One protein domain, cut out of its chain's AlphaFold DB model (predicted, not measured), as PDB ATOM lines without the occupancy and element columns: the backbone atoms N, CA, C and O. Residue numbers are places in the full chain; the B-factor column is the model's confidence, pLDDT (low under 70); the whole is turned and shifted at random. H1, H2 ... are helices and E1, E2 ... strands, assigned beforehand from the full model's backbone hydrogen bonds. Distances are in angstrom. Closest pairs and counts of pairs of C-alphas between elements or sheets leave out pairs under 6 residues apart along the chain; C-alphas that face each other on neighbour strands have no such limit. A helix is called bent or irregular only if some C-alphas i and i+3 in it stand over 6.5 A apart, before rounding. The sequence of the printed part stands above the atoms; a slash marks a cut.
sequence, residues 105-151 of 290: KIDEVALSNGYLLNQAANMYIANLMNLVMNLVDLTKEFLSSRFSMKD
ATOM      1  N   LYS A 105     -38.338 -11.137  46.637       80.94
ATOM      2  CA  LYS A 105     -39.766 -10.811  46.586       80.94
ATOM      3  C   LYS A 105     -40.037  -9.462  45.925       80.94
ATOM      4  O   LYS A 105     -40.979  -9.358  45.144       80.94
ATOM      5  N   ILE A 106     -39.256  -8.435  46.257       79.06
ATOM      6  CA  ILE A 106     -39.417  -7.119  45.633       79.06
ATOM      7  C   ILE A 106     -39.020  -7.162  44.156       79.06
ATOM      8  O   ILE A 106     -39.699  -6.534  43.354       79.06
ATOM      9  N   ASP A 107     -38.016  -7.963  43.795       82.44
ATOM     10  CA  ASP A 107     -37.590  -8.165  42.409       82.44
ATOM     11  C   ASP A 107     -38.693  -8.820  41.569       82.44
ATOM     12  O   ASP A 107     -39.126  -8.261  40.565       82.44
ATOM     13  N   GLU A 108     -39.264  -9.931  42.050       84.38
ATOM     14  CA  GLU A 108     -40.417 -10.594  41.424       84.38
ATOM     15  C   GLU A 108     -41.588  -9.616  41.206       84.38
ATOM     16  O   GLU A 108     -42.184  -9.561  40.127       84.38
ATOM     17  N   VAL A 109     -41.926  -8.821  42.226       82.69
ATOM     18  CA  VAL A 109     -43.052  -7.877  42.177       82.69
ATOM     19  C   VAL A 109     -42.760  -6.697  41.249       82.69
ATOM     20  O   VAL A 109     -43.633  -6.314  40.475       82.69
ATOM     21  N   ALA A 110     -41.559  -6.127  41.287       80.19
ATOM     22  CA  ALA A 110     -41.191  -4.999  40.440       80.19
ATOM     23  C   ALA A 110     -41.140  -5.416  38.961       80.19
ATOM     24  O   ALA A 110     -41.798  -4.797  38.121       80.19
ATOM     25  N   LEU A 111     -40.444  -6.511  38.646       82.62
ATOM     26  CA  LEU A 111     -40.280  -6.988  37.270       82.62
ATOM     27  C   LEU A 111     -41.616  -7.431  36.652       82.62
ATOM     28  O   LEU A 111     -41.919  -7.071  35.515       82.62
ATOM     29  N   SER A 112     -42.467  -8.136  37.409       82.31
ATOM     30  CA  SER A 112     -43.799  -8.548  36.925       82.31
ATOM     31  C   SER A 112     -44.756  -7.382  36.656       82.31
ATOM     32  O   SER A 112     -45.746  -7.562  35.951       82.31
ATOM     33  N   ASN A 113     -44.469  -6.188  37.185       76.19
ATOM     34  CA  ASN A 113     -45.272  -4.980  36.978       76.19
ATOM     35  C   ASN A 113     -44.573  -3.967  36.055       76.19
ATOM     36  O   ASN A 113     -44.909  -2.783  36.059       76.19
ATOM     37  N   GLY A 114     -43.614  -4.430  35.246       75.25
ATOM     38  CA  GLY A 114     -43.011  -3.640  34.174       75.25
ATOM     39  C   GLY A 114     -41.960  -2.630  34.634       75.25
ATOM     40  O   GLY A 114     -41.604  -1.747  33.855       75.25
ATOM     41  N   TYR A 115     -41.450  -2.735  35.865       79.00
ATOM     42  CA  TYR A 115     -40.250  -1.999  36.262       79.00
ATOM     43  C   TYR A 115     -39.017  -2.648  35.633       79.00
ATOM     44  O   TYR A 115     -38.935  -3.867  35.494       79.00
ATOM     45  N   LEU A 116     -38.036  -1.822  35.288       75.69
ATOM     46  CA  LEU A 116     -36.747  -2.247  34.766       75.69
ATOM     47  C   LEU A 116     -35.698  -2.124  35.865       75.69
ATOM     48  O   LEU A 116     -35.571  -1.074  36.495       75.69
ATOM     49  N   LEU A 117     -34.932  -3.184  36.100       74.38
ATOM     50  CA  LEU A 117     -33.819  -3.139  37.037       74.38
ATOM     51  C   LEU A 117     -32.608  -2.482  36.368       74.38
ATOM     52  O   LEU A 117     -32.038  -3.023  35.422       74.38
ATOM     53  N   ASN A 118     -32.180  -1.335  36.892       68.69
ATOM     54  CA  ASN A 118     -30.854  -0.803  36.613       68.69
ATOM     55  C   ASN A 118     -29.846  -1.545  37.493       68.69
ATOM     56  O   ASN A 118     -29.764  -1.294  38.696       68.69
ATOM     57  N   GLN A 119     -29.085  -2.452  36.883       61.94
ATOM     58  CA  GLN A 119     -28.104  -3.282  37.585       61.94
ATOM     59  C   GLN A 119     -26.924  -2.474  38.144       61.94
ATOM     60  O   GLN A 119     -26.443  -2.799  39.223       61.94
ATOM     61  N   ALA A 120     -26.513  -1.390  37.477       48.06
ATOM     62  CA  ALA A 120     -25.390  -0.556  37.917       48.06
ATOM     63  C   ALA A 120     -25.709   0.235  39.197       48.06
ATOM     64  O   ALA A 120     -24.857   0.409  40.061       48.06
ATOM     65  N   ALA A 121     -26.951   0.705  39.333       44.50
ATOM     66  CA  ALA A 121     -27.413   1.437  40.515       44.50
ATOM     67  C   ALA A 121     -28.184   0.557  41.516       44.50
ATOM     68  O   ALA A 121     -28.620   1.055  42.554       44.50
ATOM     69  N   ASN A 122     -28.403  -0.720  41.184       60.28
ATOM     70  CA  ASN A 122     -29.307  -1.637  41.882       60.28
ATOM     71  C   ASN A 122     -30.670  -0.988  42.215       60.28
ATOM     72  O   ASN A 122     -31.150  -1.032  43.350       60.28
ATOM     73  N   MET A 123     -31.264  -0.316  41.222       62.53
ATOM     74  CA  MET A 123     -32.468   0.509  41.376       62.53
ATOM     75  C   MET A 123     -33.521   0.149  40.327       62.53
ATOM     76  O   MET A 123     -33.209   0.026  39.145       62.53
ATOM     77  N   TYR A 124     -34.782   0.032  40.745       64.00
ATOM     78  CA  TYR A 124     -35.903  -0.182  39.830       64.00
ATOM     79  C   TYR A 124     -36.355   1.142  39.216       64.00
ATOM     80  O   TYR A 124     -36.700   2.085  39.927       64.00
ATOM     81  N   ILE A 125     -36.377   1.195  37.890       64.06
ATOM     82  CA  ILE A 125     -36.833   2.332  37.102       64.06
ATOM     83  C   ILE A 125     -38.176   1.952  36.487       64.06
ATOM     84  O   ILE A 125     -38.297   0.929  35.813       64.06
ATOM     85  N   ALA A 126     -39.202   2.762  36.724       64.06
ATOM     86  CA  ALA A 126     -40.490   2.557  36.079       64.06
ATOM     87  C   ALA A 126     -40.363   2.789  34.561       64.06
ATOM     88  O   ALA A 126     -39.752   3.767  34.130       64.06
ATOM     89  N   ASN A 127     -40.918   1.885  33.750       59.25
ATOM     90  CA  ASN A 127     -40.827   1.966  32.293       59.25
ATOM     91  C   ASN A 127     -41.524   3.227  31.740       59.25
ATOM     92  O   ASN A 127     -42.555   3.666  32.254       59.25
ATOM     93  N   LEU A 128     -40.982   3.769  30.643       52.28
ATOM     94  CA  LEU A 128     -41.452   4.984  29.974       52.28
ATOM     95  C   LEU A 128     -42.916   4.910  29.497       52.28
ATOM     96  O   LEU A 128     -43.532   5.942  29.273       52.28
ATOM     97  N   MET A 129     -43.519   3.726  29.367       52.28
ATOM     98  CA  MET A 129     -44.944   3.608  29.006       52.28
ATOM     99  C   MET A 129     -45.904   4.134  30.094       52.28
ATOM    100  O   MET A 129     -47.071   4.368  29.800       52.28
ATOM    101  N   ASN A 130     -45.413   4.399  31.312       48.12
ATOM    102  CA  ASN A 130     -46.166   5.057  32.387       48.12
ATOM    103  C   ASN A 130     -46.109   6.604  32.335       48.12
ATOM    104  O   ASN A 130     -46.583   7.254  33.263       48.12
ATOM    105  N   LEU A 131     -45.542   7.222  31.284       45.69
ATOM    106  CA  LEU A 131     -45.231   8.668  31.258       45.69
ATOM    107  C   LEU A 131     -46.412   9.648  31.186       45.69
ATOM    108  O   LEU A 131     -46.175  10.850  31.095       45.69
ATOM    109  N   VAL A 132     -47.666   9.199  31.206       50.56
ATOM    110  CA  VAL A 132     -48.807  10.113  30.999       50.56
ATOM    111  C   VAL A 132     -49.451  10.575  32.316       50.56
ATOM    112  O   VAL A 132     -50.227  11.524  32.309       50.56
ATOM    113  N   MET A 133     -49.102   9.996  33.472       48.41
ATOM    114  CA  MET A 133     -49.695  10.354  34.774       48.41
ATOM    115  C   MET A 133     -48.671  10.334  35.915       48.41
ATOM    116  O   MET A 133     -47.611   9.723  35.795       48.41
ATOM    117  N   ASN A 134     -49.013  11.015  37.016       61.72
ATOM    118  CA  ASN A 134     -48.209  11.246  38.222       61.72
ATOM    119  C   ASN A 134     -47.551   9.959  38.765       61.72
ATOM    120  O   ASN A 134     -48.110   9.228  39.583       61.72
ATOM    121  N   LEU A 135     -46.348   9.672  38.266       64.88
ATOM    122  CA  LEU A 135     -45.662   8.382  38.387       64.88
ATOM    123  C   LEU A 135     -45.374   8.007  39.847       64.88
ATOM    124  O   LEU A 135     -45.354   6.829  40.205       64.88
ATOM    125  N   VAL A 136     -45.202   9.016  40.701       68.88
ATOM    126  CA  VAL A 136     -45.001   8.850  42.142       68.88
ATOM    127  C   VAL A 136     -46.252   8.282  42.806       68.88
ATOM    128  O   VAL A 136     -46.140   7.288  43.519       68.88
ATOM    129  N   ASP A 137     -47.430   8.848  42.549       74.81
ATOM    130  CA  ASP A 137     -48.672   8.418  43.201       74.81
ATOM    131  C   ASP A 137     -49.085   7.019  42.744       74.81
ATOM    132  O   ASP A 137     -49.377   6.167  43.579       74.81
ATOM    133  N   LEU A 138     -48.968   6.721  41.446       74.50
ATOM    134  CA  LEU A 138     -49.208   5.371  40.921       74.50
ATOM    135  C   LEU A 138     -48.246   4.340  41.525       74.50
ATOM    136  O   LEU A 138     -48.652   3.228  41.862       74.50
ATOM    137  N   THR A 139     -46.973   4.703  41.708       74.81
ATOM    138  CA  THR A 139     -45.995   3.833  42.376       74.81
ATOM    139  C   THR A 139     -46.364   3.623  43.844       74.81
ATOM    140  O   THR A 139     -46.287   2.500  44.344       74.81
ATOM    141  N   LYS A 140     -46.801   4.678  44.545       80.12
ATOM    142  CA  LYS A 140     -47.256   4.591  45.939       80.12
ATOM    143  C   LYS A 140     -48.486   3.699  46.071       80.12
ATOM    144  O   LYS A 140     -48.499   2.843  46.954       80.12
ATOM    145  N   GLU A 141     -49.480   3.859  45.203       82.12
ATOM    146  CA  GLU A 141     -50.692   3.034  45.167       82.12
ATOM    147  C   GLU A 141     -50.360   1.577  44.852       82.12
ATOM    148  O   GLU A 141     -50.774   0.676  45.581       82.12
ATOM    149  N   PHE A 142     -49.540   1.337  43.826       82.38
ATOM    150  CA  PHE A 142     -49.080   0.001  43.463       82.38
ATOM    151  C   PHE A 142     -48.377  -0.690  44.637       82.38
ATOM    152  O   PHE A 142     -48.769  -1.792  45.029       82.38
ATOM    153  N   LEU A 143     -47.380  -0.040  45.243       79.94
ATOM    154  CA  LEU A 143     -46.662  -0.603  46.384       79.94
ATOM    155  C   LEU A 143     -47.599  -0.832  47.572       79.94
ATOM    156  O   LEU A 143     -47.520  -1.883  48.201       79.94
ATOM    157  N   SER A 144     -48.524   0.093  47.839       84.12
ATOM    158  CA  SER A 144     -49.507  -0.030  48.926       84.12
ATOM    159  C   SER A 144     -50.543  -1.129  48.677       84.12
ATOM    160  O   SER A 144     -51.051  -1.717  49.627       84.12
ATOM    161  N   SER A 145     -50.829  -1.459  47.414       82.94
ATOM    162  CA  SER A 145     -51.706  -2.582  47.053       82.94
ATOM    163  C   SER A 145     -51.055  -3.949  47.293       82.94
ATOM    164  O   SER A 145     -51.747  -4.942  47.512       82.94
ATOM    165  N   ARG A 146     -49.718  -4.020  47.245       79.12
ATOM    166  CA  ARG A 146     -48.950  -5.267  47.395       79.12
ATOM    167  C   ARG A 146     -48.357  -5.440  48.784       79.12
ATOM    168  O   ARG A 146     -48.144  -6.571  49.223       79.12
ATOM    169  N   PHE A 147     -48.075  -4.337  49.464       79.94
ATOM    170  CA  PHE A 147     -47.340  -4.306  50.714       79.94
ATOM    171  C   PHE A 147     -48.011  -3.372  51.719       79.94
ATOM    172  O   PHE A 147     -48.587  -2.350  51.358       79.94
ATOM    173  N   SER A 148     -47.885  -3.686  53.011       77.94
ATOM    174  CA  SER A 148     -48.291  -2.753  54.064       77.94
ATOM    175  C   SER A 148     -47.287  -1.599  54.139       77.94
ATOM    176  O   SER A 148     -46.210  -1.724  54.730       77.94
ATOM    177  N   MET A 149     -47.633  -0.488  53.490       76.69
ATOM    178  CA  MET A 149     -46.804   0.711  53.390       76.69
ATOM    179  C   MET A 149     -47.183   1.744  54.454       76.69
ATOM    180  O   MET A 149     -48.341   1.849  54.861       76.69
ATOM    181  N   LYS A 150     -46.208   2.548  54.887       78.31
ATOM    182  CA  LYS A 150     -46.457   3.796  55.618       78.31
ATOM    183  C   LYS A 150     -45.891   4.965  54.820       78.31
ATOM    184  O   LYS A 150     -44.670   5.085  54.737       78.31
ATOM    185  N   ASP A 151     -46.761   5.816  54.277       77.31
ATOM    186  CA  ASP A 151     -46.329   7.080  53.675       77.31
ATOM    187  C   ASP A 151     -45.944   8.067  54.783       77.31
ATOM    188  O   ASP A 151     -46.666   8.246  55.764       77.31
TER     189      ASP A 151
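AT A GLANCE: This is residues 105 to 151 of the 290 residues of the protein "Zinc finger, CCHC-type" of Tanacetum cinerariifolium (UniProt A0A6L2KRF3). The model is an open U: one arm is the small two-strand hairpin of E1 and E2 with the short helix H1 over one of its faces, the other arm is the longer helix H2, and residues 127 to 134 loop round the base between them. After H2, residues 147 to 151 make a short tail that ends the printed part. The printed part has 47 residues with two named helices and two named strands, in the order H1, E1, E2, H2; the sheet, of order E1 - E2, is antiparallel and the class is mixed, helices and strands. The whole is only just compact, close to loose, with a radius of gyration of the C-alphas of 10.9 A, and it spans 28 by 27 by 17 A.

IN THESE COORDINATES: Strand E1 is residues 115 to 118, 9.5 A from first to last C-alpha, and begins at C-alpha 115 (-40.250, -1.999, 36.262). Strand E2 is residues 123 to 126, 9.8 A long. Helix H1, residues 105 to 112, is 10.7 A long and begins at C-alpha 105 (-39.766, -10.811, 46.586). Helix H2, residues 135 to 146, is 16.7 A long and ends at C-alpha 146 (-48.950, -5.267, 47.395). Neither helix is bent.

HOW THE PARTS SIT: E1 and E2 are antiparallel neighbours and a hairpin, with 144 degrees between their N-to-C directions. C-alphas 115 and 126 face each other at 4.6 A. Within hydrogen-bond range are N 116 and O 125, at 2.8 A, and N 123 and O 118, at 3.1 A. The closest C-alphas of H1 and E1 are those of Leu 111 and Leu 117, 7.5 A apart. The closest C-alphas of H1 and E2 are those of Ala 110 and Tyr 124, 7.2 A apart. H1 and H2 are near each other, with 6 pairs of C-alphas within 10 A and no pair within 8 A. E1 and H2 are apart. In H1 and H2 every O i to N i+4 pair is within hydrogen-bond range.

THE WHOLE: The two C-alphas farthest apart are those of Ala 120 and Ser 148, at 28.1 A. The C-alphas of Lys 105 and Asp 151, the first and last printed, are 20.3 A apart. The printed part has no cut. The links H1 to E1 and E1 to E2 are tight, with 2 and 4 residues, and the link E2 to H2, with 8 residues, is short. The mean pLDDT of the printed part is 70.4, and residues 118 to 136 are under 70.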